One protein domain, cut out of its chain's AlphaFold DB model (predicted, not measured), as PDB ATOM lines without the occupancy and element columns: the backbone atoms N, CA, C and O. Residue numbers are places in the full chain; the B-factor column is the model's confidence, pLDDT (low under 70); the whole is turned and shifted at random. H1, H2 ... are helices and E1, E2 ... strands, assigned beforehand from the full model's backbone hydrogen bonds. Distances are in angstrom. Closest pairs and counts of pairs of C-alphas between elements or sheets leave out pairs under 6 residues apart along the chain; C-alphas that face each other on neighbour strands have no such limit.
ATOM      1  N   VAL A 296     -23.367  29.543  52.179       90.69
ATOM      2  CA  VAL A 296     -22.582  30.192  51.128       90.69
ATOM      3  C   VAL A 296     -21.213  29.547  51.026       90.69
ATOM      4  O   VAL A 296     -20.406  29.628  51.950       90.69
ATOM      5  N   PHE A 297     -20.936  28.976  49.860       89.62
ATOM      6  CA  PHE A 297     -19.611  28.506  49.490       89.62
ATOM      7  C   PHE A 297     -19.003  29.457  48.461       89.62
ATOM      8  O   PHE A 297     -19.575  29.665  47.391       89.62
ATOM      9  N   LYS A 298     -17.850  30.041  48.779       89.06
ATOM     10  CA  LYS A 298     -17.099  30.933  47.900       89.06
ATOM     11  C   LYS A 298     -15.737  30.324  47.585       89.06
ATOM     12  O   LYS A 298     -15.027  29.869  48.473       89.06
ATOM     13  N   TYR A 299     -15.359  30.354  46.317       85.06
ATOM     14  CA  TYR A 299     -14.052  29.918  45.846       85.06
ATOM     15  C   TYR A 299     -13.397  31.050  45.051       85.06
ATOM     16  O   TYR A 299     -14.059  31.691  44.236       85.06
ATOM     17  N   SER A 300     -12.128  31.357  45.304       83.12
ATOM     18  CA  SER A 300     -11.407  32.479  44.679       83.12
ATOM     19  C   SER A 300     -10.012  32.094  44.204       83.12
ATOM     20  O   SER A 300      -9.491  31.037  44.552       83.12
ATOM     21  N   ASN A 301      -9.400  32.984  43.420       67.31
ATOM     22  CA  ASN A 301      -8.032  32.850  42.917       67.31
ATOM     23  C   ASN A 301      -7.802  31.556  42.131       67.31
ATOM     24  O   ASN A 301      -6.788  30.875  42.288       67.31
ATOM     25  N   ILE A 302      -8.747  31.242  41.242       63.62
ATOM     26  CA  ILE A 302      -8.527  30.257  40.188       63.62
ATOM     27  C   ILE A 302      -7.483  30.839  39.233       63.62
ATOM     28  O   ILE A 302      -7.820  31.588  38.319       63.62
ATOM     29  N   GLN A 303      -6.206  30.547  39.475       58.09
ATOM     30  CA  GLN A 303      -5.137  30.953  38.571       58.09
ATOM     31  C   GLN A 303      -5.298  30.209  37.239       58.09
ATOM     32  O   GLN A 303      -5.034  29.013  37.143       58.09
ATOM     33  N   THR A 304      -5.733  30.919  36.201       52.09
ATOM     34  CA  THR A 304      -5.809  30.414  34.825       52.09
ATOM     35  C   THR A 304      -4.535  30.791  34.063       52.09
ATOM     36  O   THR A 304      -4.576  31.583  33.122       52.09
ATOM     37  N   TYR A 305      -3.372  30.271  34.469       49.41
ATOM     38  CA  TYR A 305      -2.138  30.454  33.689       49.41
ATOM     39  C   TYR A 305      -2.189  29.589  32.424       49.41
ATOM     40  O   TYR A 305      -1.935  28.391  32.475       49.41
ATOM     41  N   GLY A 306      -2.574  30.189  31.296       55.47
ATOM     42  CA  GLY A 306      -2.922  29.475  30.061       55.47
ATOM     43  C   GLY A 306      -4.436  29.301  29.984       55.47
ATOM     44  O   GLY A 306      -4.987  28.325  30.493       55.47
ATOM     45  N   TYR A 307      -5.115  30.308  29.429       53.50
ATOM     46  CA  TYR A 307      -6.571  30.444  29.505       53.50
ATOM     47  C   TYR A 307      -7.311  29.256  28.874       53.50
ATOM     48  O   TYR A 307      -8.263  28.778  29.469       53.50
ATOM     49  N   GLU A 308      -6.867  28.717  27.739       55.44
ATOM     50  CA  GLU A 308      -7.654  27.714  27.002       55.44
ATOM     51  C   GLU A 308      -7.570  26.296  27.597       55.44
ATOM     52  O   GLU A 308      -8.605  25.702  27.908       55.44
ATOM     53  N   GLU A 309      -6.369  25.767  27.863       57.22
ATOM     54  CA  GLU A 309      -6.217  24.422  28.453       57.22
ATOM     55  C   GLU A 309      -6.793  24.321  29.871       57.22
ATOM     56  O   GLU A 309      -7.338  23.287  30.269       57.22
ATOM     57  N   ASN A 310      -6.683  25.387  30.665       54.69
ATOM     58  CA  ASN A 310      -7.185  25.367  32.033       54.69
ATOM     59  C   ASN A 310      -8.702  25.498  32.107       54.69
ATOM     60  O   ASN A 310      -9.277  25.088  33.109       54.69
ATOM     61  N   ILE A 311      -9.368  26.010  31.069       54.81
ATOM     62  CA  ILE A 311     -10.833  26.029  31.007       54.81
ATOM     63  C   ILE A 311     -11.363  24.613  30.855       54.81
ATOM     64  O   ILE A 311     -12.275  24.235  31.588       54.81
ATOM     65  N   GLU A 312     -10.786  23.817  29.954       58.12
ATOM     66  CA  GLU A 312     -11.180  22.419  29.820       58.12
ATOM     67  C   GLU A 312     -10.842  21.647  31.099       58.12
ATOM     68  O   GLU A 312     -11.661  20.870  31.576       58.12
ATOM     69  N   LYS A 313      -9.702  21.928  31.747       60.34
ATOM     70  CA  LYS A 313      -9.355  21.336  33.052       60.34
ATOM     71  C   LYS A 313     -10.295  21.788  34.172       60.34
ATOM     72  O   LYS A 313     -10.693  20.946  34.968       60.34
ATOM     73  N   LEU A 314     -10.709  23.053  34.243       57.19
ATOM     74  CA  LEU A 314     -11.697  23.548  35.212       57.19
ATOM     75  C   LEU A 314     -13.059  22.919  34.971       57.19
ATOM     76  O   LEU A 314     -13.696  22.448  35.908       57.19
ATOM     77  N   GLN A 315     -13.483  22.851  33.712       58.25
ATOM     78  CA  GLN A 315     -14.687  22.138  33.324       58.25
ATOM     79  C   GLN A 315     -14.582  20.663  33.678       58.25
ATOM     80  O   GLN A 315     -15.503  20.139  34.277       58.25
ATOM     81  N   ASN A 316     -13.459  20.004  33.422       57.53
ATOM     82  CA  ASN A 316     -13.261  18.591  33.728       57.53
ATOM     83  C   ASN A 316     -13.106  18.305  35.228       57.53
ATOM     84  O   ASN A 316     -13.473  17.225  35.685       57.53
ATOM     85  N   THR A 317     -12.601  19.264  36.005       55.50
ATOM     86  CA  THR A 317     -12.323  19.104  37.439       55.50
ATOM     87  C   THR A 317     -13.514  19.498  38.299       55.50
ATOM     88  O   THR A 317     -13.877  18.735  39.193       55.50
ATOM     89  N   PHE A 318     -14.136  20.643  38.010       55.28
ATOM     90  CA  PHE A 318     -15.352  21.096  38.678       55.28
ATOM     91  C   PHE A 318     -16.594  20.552  37.967       55.28
ATOM     92  O   PHE A 318     -17.378  19.834  38.557       55.28
ATOM     93  N   PHE A 319     -16.815  20.826  36.689       53.50
ATOM     94  CA  PHE A 319     -18.161  20.660  36.119       53.50
ATOM     95  C   PHE A 319     -18.491  19.273  35.522       53.50
ATOM     96  O   PHE A 319     -19.656  18.885  35.509       53.50
ATOM     97  N   TRP A 320     -17.502  18.505  35.055       48.72
ATOM     98  CA  TRP A 320     -17.683  17.196  34.398       48.72
ATOM     99  C   TRP A 320     -17.177  16.019  35.214       48.72
ATOM    100  O   TRP A 320     -17.458  14.863  34.881       48.72
ATOM    101  N   ASN A 321     -16.461  16.281  36.303       48.81
ATOM    102  CA  ASN A 321     -16.232  15.246  37.285       48.81
ATOM    103  C   ASN A 321     -17.618  14.874  37.823       48.81
ATOM    104  O   ASN A 321     -18.275  15.706  38.443       48.81
ATOM    105  N   ARG A 322     -18.095  13.642  37.586       45.00
ATOM    106  CA  ARG A 322     -19.393  13.177  38.123       45.00
ATOM    107  C   ARG A 322     -19.508  13.422  39.642       45.00
ATOM    108  O   ARG A 322     -20.613  13.550  40.155       45.00
ATOM    109  N   HIS A 323     -18.359  13.553  40.312       43.47
ATOM    110  CA  HIS A 323     -18.153  13.881  41.722       43.47
ATOM    111  C   HIS A 323     -18.164  15.373  42.115       43.47
ATOM    112  O   HIS A 323     -17.996  15.649  43.299       43.47
ATOM    113  N   PHE A 324     -18.344  16.315  41.182       46.59
ATOM    114  CA  PHE A 324     -18.747  17.703  41.474       46.59
ATOM    115  C   PHE A 324     -19.928  18.136  40.582       46.59
ATOM    116  O   PHE A 324     -20.085  19.273  40.149       46.59
ATOM    117  N   THR A 325     -20.831  17.199  40.314       52.81
ATOM    118  CA  THR A 325     -22.201  17.583  39.969       52.81
ATOM    119  C   THR A 325     -22.857  18.178  41.218       52.81
ATOM    120  O   THR A 325     -22.505  17.793  42.334       52.81
ATOM    121  N   ALA A 326     -23.836  19.082  41.075       51.50
ATOM    122  CA  ALA A 326     -24.698  19.448  42.207       51.50
ATOM    123  C   ALA A 326     -25.141  18.166  42.938       51.50
ATOM    124  O   ALA A 326     -24.952  18.047  44.141       51.50
ATOM    125  N   ALA A 327     -25.523  17.142  42.162       49.38
ATOM    126  CA  ALA A 327     -25.810  15.807  42.655       49.38
ATOM    127  C   ALA A 327     -24.727  15.240  43.579       49.38
ATOM    128  O   ALA A 327     -25.109  14.768  44.618       49.38
ATOM    129  N   ARG A 346     -30.026  20.721  52.577       56.22
ATOM    130  CA  ARG A 346     -30.995  21.708  52.047       56.22
ATOM    131  C   ARG A 346     -30.643  23.175  52.352       56.22
ATOM    132  O   ARG A 346     -31.382  24.072  51.951       56.22
ATOM    133  N   ARG A 347     -29.553  23.444  53.083       74.69
ATOM    134  CA  ARG A 347     -29.188  24.800  53.532       74.69
ATOM    135  C   ARG A 347     -28.252  25.551  52.589       74.69
ATOM    136  O   ARG A 347     -28.237  26.779  52.664       74.69
ATOM    137  N   LEU A 348     -27.549  24.877  51.673       78.81
ATOM    138  CA  LEU A 348     -26.680  25.565  50.713       78.81
ATOM    139  C   LEU A 348     -27.529  26.412  49.760       78.81
ATOM    140  O   LEU A 348     -28.308  25.898  48.965       78.81
ATOM    141  N   ARG A 349     -27.379  27.734  49.848       83.62
ATOM    142  CA  ARG A 349     -28.158  28.714  49.073       83.62
ATOM    143  C   ARG A 349     -27.359  29.314  47.935       83.62
ATOM    144  O   ARG A 349     -27.945  29.712  46.928       83.62
ATOM    145  N   SER A 350     -26.042  29.433  48.091       85.62
ATOM    146  CA  SER A 350     -25.206  30.098  47.099       85.62
ATOM    147  C   SER A 350     -23.836  29.457  46.941       85.62
ATOM    148  O   SER A 350     -23.141  29.183  47.916       85.62
ATOM    149  N   VAL A 351     -23.442  29.294  45.680       84.31
ATOM    150  CA  VAL A 351     -22.075  28.984  45.268       84.31
ATOM    151  C   VAL A 351     -21.540  30.178  44.490       84.31
ATOM    152  O   VAL A 351     -22.157  30.636  43.527       84.31
ATOM    153  N   GLN A 352     -20.400  30.693  44.927       86.12
ATOM    154  CA  GLN A 352     -19.756  31.870  44.371       86.12
ATOM    155  C   GLN A 352     -18.360  31.499  43.889       86.12
ATOM    156  O   GLN A 352     -17.533  31.029  44.663       86.12
ATOM    157  N   ILE A 353     -18.081  31.733  42.616       82.19
ATOM    158  CA  ILE A 353     -16.745  31.602  42.046       82.19
ATOM    159  C   ILE A 353     -16.229  33.002  41.761       82.19
ATOM    160  O   ILE A 353     -16.932  33.815  41.171       82.19
ATOM    161  N   VAL A 354     -15.008  33.292  42.178       80.81
ATOM    162  CA  VAL A 354     -14.335  34.553  41.894       80.81
ATOM    163  C   VAL A 354     -13.151  34.278  40.985       80.81
ATOM    164  O   VAL A 354     -12.251  33.511  41.335       80.81
ATOM    165  N   LEU A 355     -13.175  34.907  39.818       76.62
ATOM    166  CA  LEU A 355     -12.129  34.835  38.816       76.62
ATOM    167  C   LEU A 355     -11.278  36.105  38.909       76.62
ATOM    168  O   LEU A 355     -11.832  37.202  38.810       76.62
ATOM    169  N   PRO A 356      -9.956  35.984  39.104       67.69
ATOM    170  CA  PRO A 356      -9.069  37.136  39.075       67.69
ATOM    171  C   PRO A 356      -8.740  37.483  37.614       67.69
ATOM    172  O   PRO A 356      -7.753  36.994  37.056       67.69
ATOM    173  N   LEU A 357      -9.561  38.295  36.944       64.94
ATOM    174  CA  LEU A 357      -9.285  38.664  35.552       64.94
ATOM    175  C   LEU A 357      -8.340  39.865  35.526       64.94
ATOM    176  O   LEU A 357      -8.726  41.020  35.643       64.94
ATOM    177  N   HIS A 358      -7.057  39.581  35.307       60.03
ATOM    178  CA  HIS A 358      -5.981  40.583  35.301       60.03
ATOM    179  C   HIS A 358      -6.042  41.561  34.105       60.03
ATOM    180  O   HIS A 358      -5.226  42.487  33.984       60.03
ATOM    181  N   SER A 359      -7.007  41.369  33.201       55.66
ATOM    182  CA  SER A 359      -7.378  42.346  32.188       55.66
ATOM    183  C   SER A 359      -8.856  42.181  31.840       55.66
ATOM    184  O   SER A 359      -9.247  41.129  31.329       55.66
ATOM    185  N   ARG A 360      -9.661  43.232  32.035       56.94
ATOM    186  CA  ARG A 360     -11.069  43.302  31.596       56.94
ATOM    187  C   ARG A 360     -11.263  43.070  30.088       56.94
ATOM    188  O   ARG A 360     -12.396  42.981  29.631       56.94
ATOM    189  N   SER A 361     -10.180  43.012  29.307       56.59
ATOM    190  CA  SER A 361     -10.223  43.096  27.852       56.59
ATOM    191  C   SER A 361     -11.057  42.000  27.196       56.59
ATOM    192  O   SER A 361     -11.817  42.351  26.312       56.59
ATOM    193  N   HIS A 362     -11.015  40.726  27.611       59.84
ATOM    194  CA  HIS A 362     -11.820  39.690  26.942       59.84
ATOM    195  C   HIS A 362     -12.140  38.507  27.864       59.84
ATOM    196  O   HIS A 362     -11.432  37.503  27.861       59.84
ATOM    197  N   VAL A 363     -13.246  38.573  28.614       67.94
ATOM    198  CA  VAL A 363     -13.918  37.319  28.986       67.94
ATOM    199  C   VAL A 363     -14.622  36.827  27.736       67.94
ATOM    200  O   VAL A 363     -15.581  37.451  27.283       67.94
ATOM    201  N   ASP A 364     -14.113  35.743  27.156       77.25
ATOM    202  CA  ASP A 364     -14.695  35.131  25.967       77.25
ATOM    203  C   ASP A 364     -16.203  34.873  26.195       77.25
ATOM    204  O   ASP A 364     -16.581  34.158  27.129       77.25
ATOM    205  N   PRO A 365     -17.111  35.440  25.381       79.31
ATOM    206  CA  PRO A 365     -18.536  35.146  25.482       79.31
ATOM    207  C   PRO A 365     -18.846  33.645  25.418       79.31
ATOM    208  O   PRO A 365     -19.822  33.194  26.021       79.31
ATOM    209  N   GLU A 366     -18.034  32.849  24.717       80.25
ATOM    210  CA  GLU A 366     -18.166  31.395  24.699       80.25
ATOM    211  C   GLU A 366     -17.889  30.772  26.076       80.25
ATOM    212  O   GLU A 366     -18.597  29.848  26.483       80.25
ATOM    213  N   TYR A 367     -16.948  31.324  26.848       75.06
ATOM    214  CA  TYR A 367     -16.694  30.919  28.232       75.06
ATOM    215  C   TYR A 367     -17.932  31.123  29.114       75.06
ATOM    216  O   TYR A 367     -18.374  30.193  29.796       75.06
ATOM    217  N   LEU A 368     -18.562  32.301  29.037       80.44
ATOM    218  CA  LEU A 368     -19.796  32.585  29.779       80.44
ATOM    219  C   LEU A 368     -20.941  31.648  29.363       80.44
ATOM    220  O   LEU A 368     -21.708  31.197  30.217       80.44
ATOM    221  N   ARG A 369     -21.037  31.284  28.074       80.62
ATOM    222  CA  ARG A 369     -22.016  30.287  27.598       80.62
ATOM    223  C   ARG A 369     -21.750  28.898  28.172       80.62
ATOM    224  O   ARG A 369     -22.700  28.229  28.572       80.62
ATOM    225  N   LYS A 370     -20.490  28.460  28.253       80.56
ATOM    226  CA  LYS A 370     -20.139  27.149  28.829       80.56
ATOM    227  C   LYS A 370     -20.474  27.070  30.325       80.56
ATOM    228  O   LYS A 370     -20.871  26.008  30.798       80.56
ATOM    229  N   LEU A 371     -20.413  28.191  31.049       79.88
ATOM    230  CA  LEU A 371     -20.844  28.287  32.450       79.88
ATOM    231  C   LEU A 371     -22.369  28.277  32.639       79.88
ATOM    232  O   LEU A 371     -22.844  27.982  33.737       79.88
ATOM    233  N   ALA A 372     -23.152  28.550  31.590       81.00
ATOM    234  CA  ALA A 372     -24.607  28.607  31.694       81.00
ATOM    235  C   ALA A 372     -25.233  27.253  32.053       81.00
ATOM    236  O   ALA A 372     -26.208  27.210  32.801       81.00
ATOM    237  N   ARG A 373     -24.660  26.144  31.562       80.50
ATOM    238  CA  ARG A 373     -25.153  24.796  31.873       80.50
ATOM    239  C   ARG A 373     -24.948  24.438  33.355       80.50
ATOM    240  O   ARG A 373     -25.955  24.167  34.002       80.50
ATOM    241  N   PRO A 374     -23.732  24.532  33.933       76.88
ATOM    242  CA  PRO A 374     -23.551  24.372  35.375       76.88
ATOM    243  C   PRO A 374     -24.425  25.314  36.206       76.88
ATOM    244  O   PRO A 374     -25.035  24.889  37.182       76.88
ATOM    245  N   ALA A 375     -24.530  26.584  35.803       82.00
ATOM    246  CA  ALA A 375     -25.363  27.563  36.492       82.00
ATOM    247  C   ALA A 375     -26.841  27.138  36.531       82.00
ATOM    248  O   ALA A 375     -27.492  27.266  37.570       82.00
ATOM    249  N   ALA A 376     -27.360  26.605  35.420       82.19
ATOM    250  CA  ALA A 376     -28.697  26.032  35.357       82.19
ATOM    251  C   ALA A 376     -28.814  24.792  36.254       82.19
ATOM    252  O   ALA A 376     -29.770  24.697  37.015       82.19
ATOM    253  N   ASP A 377     -27.833  23.887  36.233       79.94
ATOM    254  CA  ASP A 377     -27.836  22.677  37.063       79.94
ATOM    255  C   ASP A 377     -27.880  22.999  38.567       79.94
ATOM    256  O   ASP A 377     -28.689  22.415  39.290       79.94
ATOM    257  N   PHE A 378     -27.103  23.978  39.048       80.81
ATOM    258  CA  PHE A 378     -27.191  24.470  40.433       80.81
ATOM    259  C   PHE A 378     -28.569  25.053  40.754       80.81
ATOM    260  O   PHE A 378     -29.152  24.765  41.800       80.81
ATOM    261  N   LEU A 379     -29.123  25.833  39.830       84.69
ATOM    262  CA  LEU A 379     -30.413  26.482  40.017       84.69
ATOM    263  C   LEU A 379     -31.576  25.488  40.098       84.69
ATOM    264  O   LEU A 379     -32.518  25.705  40.855       84.69
ATOM    265  N   LEU A 380     -31.489  24.367  39.383       81.62
ATOM    266  CA  LEU A 380     -32.457  23.273  39.494       81.62
ATOM    267  C   LEU A 380     -32.494  22.642  40.889       81.62
ATOM    268  O   LEU A 380     -33.512  22.064  41.253       81.62
ATOM    269  N   HIS A 381     -31.417  22.786  41.660       81.00
ATOM    270  CA  HIS A 381     -31.324  22.358  43.055       81.00
ATOM    271  C   HIS A 381     -31.581  23.517  44.036       81.00
ATOM    272  O   HIS A 381     -31.281  23.406  45.218       81.00
ATOM    273  N   GLY A 382     -32.102  24.657  43.561       84.25
ATOM    274  CA  GLY A 382     -32.376  25.833  44.392       84.25
ATOM    275  C   GLY A 382     -31.142  26.661  44.769       84.25
ATOM    276  O   GLY A 382     -31.273  27.628  45.519       84.25
ATOM    277  N   ILE A 383     -29.961  26.341  44.229       84.88
ATOM    278  CA  ILE A 383     -28.709  27.038  44.538       84.88
ATOM    279  C   ILE A 383     -28.483  28.189  43.556       84.88
ATOM    280  O   ILE A 383     -28.481  28.018  42.334       84.88
ATOM    281  N   ARG A 384     -28.207  29.383  44.090       90.00
ATOM    282  CA  ARG A 384     -27.740  30.516  43.287       90.00
ATOM    283  C   ARG A 384     -26.256  30.355  42.970       90.00
ATOM    284  O   ARG A 384     -25.418  30.414  43.867       90.00
ATOM    285  N   PHE A 385     -25.939  30.210  41.691       88.06
ATOM    286  CA  PHE A 385     -24.569  30.142  41.204       88.06
ATOM    287  C   PHE A 385     -24.160  31.501  40.648       88.06
ATOM    288  O   PHE A 385     -24.847  32.051  39.783       88.06
ATOM    289  N   GLN A 386     -23.056  32.042  41.155       89.06
ATOM    290  CA  GLN A 386     -22.539  33.338  40.737       89.06
ATOM    291  C   GLN A 386     -21.064  33.234  40.374       89.06
ATOM    292  O   GLN A 386     -20.288  32.614  41.098       89.06
ATOM    293  N   VAL A 387     -20.681  33.887  39.283       86.69
ATOM    294  CA  VAL A 387     -19.282  34.088  38.911       86.69
ATOM    295  C   VAL A 387     -18.998  35.574  38.947       86.69
ATOM    296  O   VAL A 387     -19.680  36.353  38.279       86.69
ATOM    297  N   TYR A 388     -18.011  35.951  39.744       87.12
ATOM    298  CA  TYR A 388     -17.550  37.315  39.908       87.12
ATOM    299  C   TYR A 388     -16.230  37.492  39.172       87.12
ATOM    300  O   TYR A 388     -15.330  36.665  39.307       87.12
ATOM    301  N   ASP A 389     -16.117  38.584  38.437       84.44
ATOM    302  CA  ASP A 389     -14.842  39.180  38.079       84.44
ATOM    303  C   ASP A 389     -14.391  40.082  39.232       84.44
ATOM    304  O   ASP A 389     -15.223  40.752  39.850       84.44
ATOM    305  N   THR A 390     -13.098  40.075  39.544       80.38
ATOM    306  CA  THR A 390     -12.506  40.992  40.520       80.38
ATOM    307  C   THR A 390     -11.518  41.898  39.825       80.38
ATOM    308  O   THR A 390     -10.502  41.445  39.307       80.38
ATOM    309  N   ASP A 391     -11.817  43.189  39.873       79.69
ATOM    310  CA  ASP A 391     -10.894  44.225  39.452       79.69
ATOM    311  C   ASP A 391      -9.989  44.570  40.634       79.69
ATOM    312  O   ASP A 391     -10.371  45.334  41.527       79.69
ATOM    313  N   GLU A 392      -8.825  43.927  40.674       70.50
ATOM    314  CA  GLU A 392      -7.783  44.217  41.650       70.50
ATOM    315  C   GLU A 392      -6.881  45.327  41.100       70.50
ATOM    316  O   GLU A 392      -6.315  45.187  40.008       70.50
ATOM    317  N   PRO A 393      -6.717  46.448  41.824       67.31
ATOM    318  CA  PRO A 393      -5.808  47.492  41.383       67.31
ATOM    319  C   PRO A 393      -4.379  46.933  41.334       67.31
ATOM    320  O   PRO A 393      -3.849  46.426  42.323       67.31
ATOM    321  N   ARG A 394      -3.740  47.022  40.162       62.69
ATOM    322  CA  ARG A 394      -2.378  46.508  39.960       62.69
ATOM    323  C   ARG A 394      -1.402  47.143  40.954       62.69
ATOM    324  O   ARG A 394      -1.328  48.366  41.043       62.69
ATOM    325  N   GLY A 395      -0.607  46.302  41.616       56.97
ATOM    326  CA  GLY A 395       0.520  46.724  42.454       56.97
ATOM    327  C   GLY A 395       0.183  47.047  43.910       56.97
ATOM    328  O   GLY A 395       1.091  47.438  44.636       56.97
ATOM    329  N   TYR A 396      -1.066  46.869  44.349       54.78
ATOM    330  CA  TYR A 396      -1.445  47.070  45.748       54.78
ATOM    331  C   TYR A 396      -1.588  45.736  46.466       54.78
ATOM    332  O   TYR A 396      -2.297  44.840  46.012       54.78
ATOM    333  N   ILE A 397      -0.904  45.632  47.598       59.34
ATOM    334  CA  ILE A 397      -0.944  44.482  48.488       59.34
ATOM    335  C   ILE A 397      -1.835  44.880  49.674       59.34
ATOM    336  O   ILE A 397      -1.574  45.924  50.276       59.34
ATOM    337  N   PRO A 398      -2.899  44.123  50.001       60.88
ATOM    338  CA  PRO A 398      -3.711  44.389  51.183       60.88
ATOM    339  C   PRO A 398      -2.855  44.484  52.462       60.88
ATOM    340  O   PRO A 398      -1.851  43.781  52.574       60.88
ATOM    341  N   PRO A 399      -3.265  45.280  53.462       60.91
ATOM    342  CA  PRO A 399      -4.537  45.999  53.556       60.91
ATOM    343  C   PRO A 399      -4.565  47.339  52.784       60.91
ATOM    344  O   PRO A 399      -3.628  48.122  52.844       60.91
ATOM    345  N   PHE A 400      -5.691  47.645  52.121       66.81
ATOM    346  CA  PHE A 400      -5.944  48.933  51.440       66.81
ATOM    347  C   PHE A 400      -6.204  50.055  52.466       66.81
ATOM    348  O   PHE A 400      -7.354  50.348  52.825       66.81
ATOM    349  N   LEU A 401      -5.137  50.611  53.041       62.81
ATOM    350  CA  LEU A 401      -5.198  51.551  54.167       62.81
ATOM    351  C   LEU A 401      -5.203  53.026  53.755       62.81
ATOM    352  O   LEU A 401      -5.685  53.864  54.524       62.81
ATOM    353  N   TYR A 402      -4.765  53.358  52.542       63.62
ATOM    354  CA  TYR A 402      -4.594  54.734  52.065       63.62
ATOM    355  C   TYR A 402      -5.836  55.279  51.348       63.62
ATOM    356  O   TYR A 402      -5.785  56.318  50.687       63.62
ATOM    357  N   GLY A 403      -6.976  54.598  51.497       64.12
ATOM    358  CA  GLY A 403      -8.181  54.901  50.730       64.12
ATOM    359  C   GLY A 403      -8.034  54.517  49.261       64.12
ATOM    360  O   GLY A 403      -8.705  55.110  48.416       64.12
ATOM    361  N   GLU A 404      -7.154  53.560  48.952       70.31
ATOM    362  CA  GLU A 404      -7.055  53.008  47.608       70.31
ATOM    363  C   GLU A 404      -8.375  52.364  47.192       70.31
ATOM    364  O   GLU A 404      -9.224  52.009  48.022       70.31
ATOM    365  N   PHE A 405      -8.544  52.190  45.881       69.31
ATOM    366  CA  PHE A 405      -9.665  51.426  45.361       69.31
ATOM    367  C   PHE A 405      -9.621  50.022  45.955       69.31
ATOM    368  O   PHE A 405      -8.721  49.240  45.679       69.31
ATOM    369  N   SER A 406     -10.601  49.703  46.796       72.31
ATOM    370  CA  SER A 406     -10.800  48.321  47.206       72.31
ATOM    371  C   SER A 406     -11.164  47.493  45.969       72.31
ATOM    372  O   SER A 406     -11.855  48.021  45.089       72.31
ATOM    373  N   PRO A 407     -10.747  46.215  45.901       78.06
ATOM    374  CA  PRO A 407     -11.124  45.328  44.820       78.06
ATOM    375  C   PRO A 407     -12.631  45.378  44.611       78.06
ATOM    376  O   PRO A 407     -13.410  45.197  45.553       78.06
ATOM    377  N   SER A 408     -13.044  45.682  43.385       82.25
ATOM    378  CA  SER A 408     -14.460  45.706  43.039       82.25
ATOM    379  C   SER A 408     -14.835  44.378  42.403       82.25
ATOM    380  O   SER A 408     -14.094  43.838  41.583       82.25
ATOM    381  N   HIS A 409     -15.983  43.833  42.798       85.00
ATOM    382  CA  HIS A 409     -16.494  42.593  42.232       85.00
ATOM    383  C   HIS A 409     -17.624  42.909  41.257       85.00
ATOM    384  O   HIS A 409     -18.629  43.505  41.650       85.00
ATOM    385  N   SER A 410     -17.496  42.473  40.006       87.31
ATOM    386  CA  SER A 410     -18.575  42.560  39.021       87.31
ATOM    387  C   SER A 410     -19.137  41.168  38.734       87.31
ATOM    388  O   SER A 410     -18.403  40.193  38.601       87.31
ATOM    389  N   VAL A 411     -20.465  41.029  38.720       90.12
ATOM    390  CA  VAL A 411     -21.113  39.725  38.502       90.12
ATOM    391  C   VAL A 411     -21.144  39.427  37.006       90.12
ATOM    392  O   VAL A 411     -21.935  40.020  36.274       90.12
ATOM    393  N   MET A 412     -20.320  38.475  36.573       86.94
ATOM    394  CA  MET A 412     -20.226  38.021  35.182       86.94
ATOM    395  C   MET A 412     -21.319  37.014  34.838       86.94
ATOM    396  O   MET A 412     -21.938  37.079  33.778       86.94
ATOM    397  N   VAL A 413     -21.569  36.074  35.752       88.25
ATOM    398  CA  VAL A 413     -22.614  35.058  35.616       88.25
ATOM    399  C   VAL A 413     -23.464  35.064  36.868       88.25
ATOM    400  O   VAL A 413     -22.949  35.053  37.982       88.25
ATOM    401  N   ASP A 414     -24.776  35.035  36.679       92.12
ATOM    402  CA  ASP A 414     -25.743  34.813  37.745       92.12
ATOM    403  C   ASP A 414     -26.803  33.857  37.214       92.12
ATOM    404  O   ASP A 414     -27.490  34.177  36.236       92.12
ATOM    405  N   SER A 415     -26.933  32.684  37.832       89.94
ATOM    406  CA  SER A 415     -27.882  31.668  37.377       89.94
ATOM    407  C   SER A 415     -29.311  32.208  37.299       89.94
ATOM    408  O   SER A 415     -30.049  31.856  36.379       89.94
ATOM    409  N   TYR A 416     -29.686  33.134  38.189       90.12
ATOM    410  CA  TYR A 416     -31.006  33.762  38.153       90.12
ATOM    411  C   TYR A 416     -31.175  34.627  36.896       90.12
ATOM    412  O   TYR A 416     -32.199  34.528  36.221       90.12
ATOM    413  N   ARG A 417     -30.160  35.424  36.525       88.44
ATOM    414  CA  ARG A 417     -30.206  36.288  35.328       88.44
ATOM    415  C   ARG A 417     -30.287  35.480  34.033       88.44
ATOM    416  O   ARG A 417     -31.012  35.880  33.125       88.44
ATOM    417  N   ILE A 418     -29.594  34.341  33.959       85.00
ATOM    418  CA  ILE A 418     -29.638  33.456  32.783       85.00
ATOM    419  C   ILE A 418     -31.068  32.974  32.525       85.00
ATOM    420  O   ILE A 418     -31.542  33.057  31.393       85.00
ATOM    421  N   ILE A 419     -31.777  32.523  33.566       79.00
ATOM    422  CA  ILE A 419     -33.165  32.068  33.416       79.00
ATOM    423  C   ILE A 419     -34.072  33.204  32.950       79.00
ATOM    424  O   ILE A 419     -34.839  33.004  32.013       79.00
ATOM    425  N   TYR A 420     -33.971  34.395  33.547       79.75
ATOM    426  CA  TYR A 420     -34.772  35.540  33.103       79.75
ATOM    427  C   TYR A 420     -34.564  35.849  31.617       79.75
ATOM    428  O   TYR A 420     -35.530  36.071  30.885       79.75
ATOM    429  N   HIS A 421     -33.317  35.803  31.153       77.44
ATOM    430  CA  HIS A 421     -32.996  36.055  29.756       77.44
ATOM    431  C   HIS A 421     -33.561  34.971  28.820       77.44
ATOM    432  O   HIS A 421     -34.201  35.302  27.821       77.44
ATOM    433  N   GLU A 422     -33.414  33.687  29.154       75.06
ATOM    434  CA  GLU A 422     -33.953  32.587  28.337       75.06
ATOM    435  C   GLU A 422     -35.490  32.523  28.346       75.06
ATOM    436  O   GLU A 422     -36.110  32.233  27.319       75.06
ATOM    437  N   LEU A 423     -36.134  32.859  29.467       71.62
ATOM    438  CA  LEU A 423     -37.593  32.951  29.544       71.62
ATOM    439  C   LEU A 423     -38.129  34.120  28.710       71.62
ATOM    440  O   LEU A 423     -39.073  33.932  27.944       71.62
ATOM    441  N   SER A 424     -37.479  35.288  28.767       73.06
ATOM    442  CA  SER A 424     -37.891  36.453  27.973       73.06
ATOM    443  C   SER A 424     -37.852  36.172  26.462       73.06
ATOM    444  O   SER A 424     -38.815  36.468  25.755       73.06
ATOM    445  N   LYS A 425     -36.812  35.492  25.957       74.56
ATOM    446  CA  LYS A 425     -36.731  35.054  24.550       74.56
ATOM    447  C   LYS A 425     -37.876  34.121  24.144       74.56
ATOM    448  O   LYS A 425     -38.401  34.227  23.030       74.56
ATOM    449  N   ASN A 426     -38.273  33.207  25.029       68.12
ATOM    450  CA  ASN A 426     -39.361  32.270  24.761       68.12
ATOM    451  C   ASN A 426     -40.727  32.970  24.706       68.12
ATOM    452  O   ASN A 426     -41.528  32.649  23.828       68.12
ATOM    453  N   ASP A 427     -40.967  33.974  25.548       69.00
ATOM    454  CA  ASP A 427     -42.201  34.767  25.496       69.00
ATOM    455  C   ASP A 427     -42.268  35.646  24.237       69.00
ATOM    456  O   ASP A 427     -43.303  35.693  23.566       69.00
ATOM    457  N   PHE A 428     -41.150  36.255  23.823       56.31
ATOM    458  CA  PHE A 428     -41.085  37.015  22.568       56.31
ATOM    459  C   PHE A 428     -41.280  36.137  21.322       56.31
ATOM    460  O   PHE A 428     -41.941  36.557  20.369       56.31
ATOM    461  N   SER A 429     -40.749  34.910  21.312       62.50
ATOM    462  CA  SER A 429     -40.936  33.984  20.183       62.50
ATOM    463  C   SER A 429     -42.363  33.430  20.092       62.50
ATOM    464  O   SER A 429     -42.887  33.283  18.986       62.50
ATOM    465  N   LYS A 430     -43.035  33.190  21.229       64.12
ATOM    466  CA  LYS A 430     -44.461  32.825  21.268       64.12
ATOM    467  C   LYS A 430     -45.354  33.975  20.803       64.12
ATOM    468  O   LYS A 430     -46.263  33.735  20.013       64.12
ATOM    469  N   LYS A 431     -45.058  35.214  21.215       65.38
ATOM    470  CA  LYS A 431     -45.799  36.404  20.773       65.38
ATOM    471  C   LYS A 431     -45.654  36.640  19.266       65.38
ATOM    472  O   LYS A 431     -46.657  36.782  18.582       65.38
ATOM    473  N   ARG A 432     -44.439  36.518  18.713       57.94
ATOM    474  CA  ARG A 432     -44.216  36.599  17.255       57.94
ATOM    475  C   ARG A 432     -44.946  35.520  16.459       57.94
ATOM    476  O   ARG A 432     -45.443  35.828  15.385       57.94
ATOM    477  N   LYS A 433     -45.040  34.284  16.968       58.66
ATOM    478  CA  LYS A 433     -45.839  33.228  16.319       58.66
ATOM    479  C   LYS A 433     -47.340  33.515  16.369       58.66
ATOM    480  O   LYS A 433     -48.048  33.160  15.435       58.66
TER     481      LYS A 433
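What this domain is: This is residues 296 to 327 and 346 to 433 of the 566 residues of an uncharacterized protein of Phaeomoniella chlamydospora (UniProt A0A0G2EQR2). A strongly twisted sheet of four strands has the helix H2 packed slantwise across one face, over E3 and E4, while H1 runs near H2, off the sheet. H3 leads away from the end of E4, and its residues 420 to 433 stick out as an arm; the long link between E3 and E4 lies at the opposite end of the longest axis. The printed part has 120 residues, with three named helices and four named strands in the order E1, H1, E2, H2, E3, E4, H3; the class is mixed, helices and strands. The sheet runs E1, E2, E3, E4 and is mixed, the first three strands parallel and E4 antiparallel to E3. The whole is only just loose, close to compact, with a radius of gyration of the C-alphas of 16.7 A, and elongated, spanning 57 by 36 by 33 A.

How they stand to each other: The edge strand E1, residues 296 to 300, is parallel to E2, residues 350 to 355, at 10 degrees, with N 297 and O 350 2.9 A apart. E2 is parallel to E3, residues 384 to 391, at 26 degrees, with N 353 and O 386 at 2.8 A. E3 and E4, residues 408 to 414, form an antiparallel hairpin at 145 degrees, with N 389 and O 410 at 2.8 A. These N and O pairs are within hydrogen-bond range. H2, residues 365 to 380, is on the sheet at a height of 8.4 A, over E3 and E4; on the local plane it stands at 52 degrees to E4, slantwise to the strands. Its closest C-alphas to E3 are those of Ala 375 and Phe 385, 5.4 A apart. E2, H2 and E3 form a strand-helix-strand unit, two parallel neighbour strands with a helix between, with a right-handed crossover; the sheet with H2 on one face makes two layers. H1, residues 307 to 319, is not on the sheet; it is close to H2 but not clearly touching, the closest C-alphas being those of Phe 319 and Pro 374, 6.6 A apart, and runs the same way at a shallow tilt of 9 degrees. H3, residues 415 to 433, only grazes the sheet with residues 415 to 417. With residues 415 to 419 alone it touches residues 372 to 379 of H2, about perpendicular at 82 degrees; the closest C-alphas, of Ala 375 and Ser 415, are 4.9 A apart. H1 and H3 are apart. In H3 every O i to N i+4 pair is within hydrogen-bond range; in H1 8 of 9 are, in H2 10 of 12.

Where its parts are: E1 begins at C-alpha 296 (-22.582, 30.192, 51.128) and is 13.1 A long; H1 measures 16.5 A and E2 16.2 A. H2, 23.0 A, has a kink of 28 degrees near residue 374. E3 measures 22.1 A and E4 16.6 A. H3, 27.7 A, ends at C-alpha 433 (-45.839, 33.228, 16.319).

The domain as a whole: The C-alphas farthest apart, those of Tyr 402 and Lys 433, are 58.7 A apart. Residues 328 to 345 are not printed, and C-alphas 327 and 346 are 12.2 A apart across the cut. The link from E3 to E4, residues 392 to 407, is long. The mean pLDDT of the printed part is 71.0; 56 residues are under 70, among them 301 to 327 and 426 to 433.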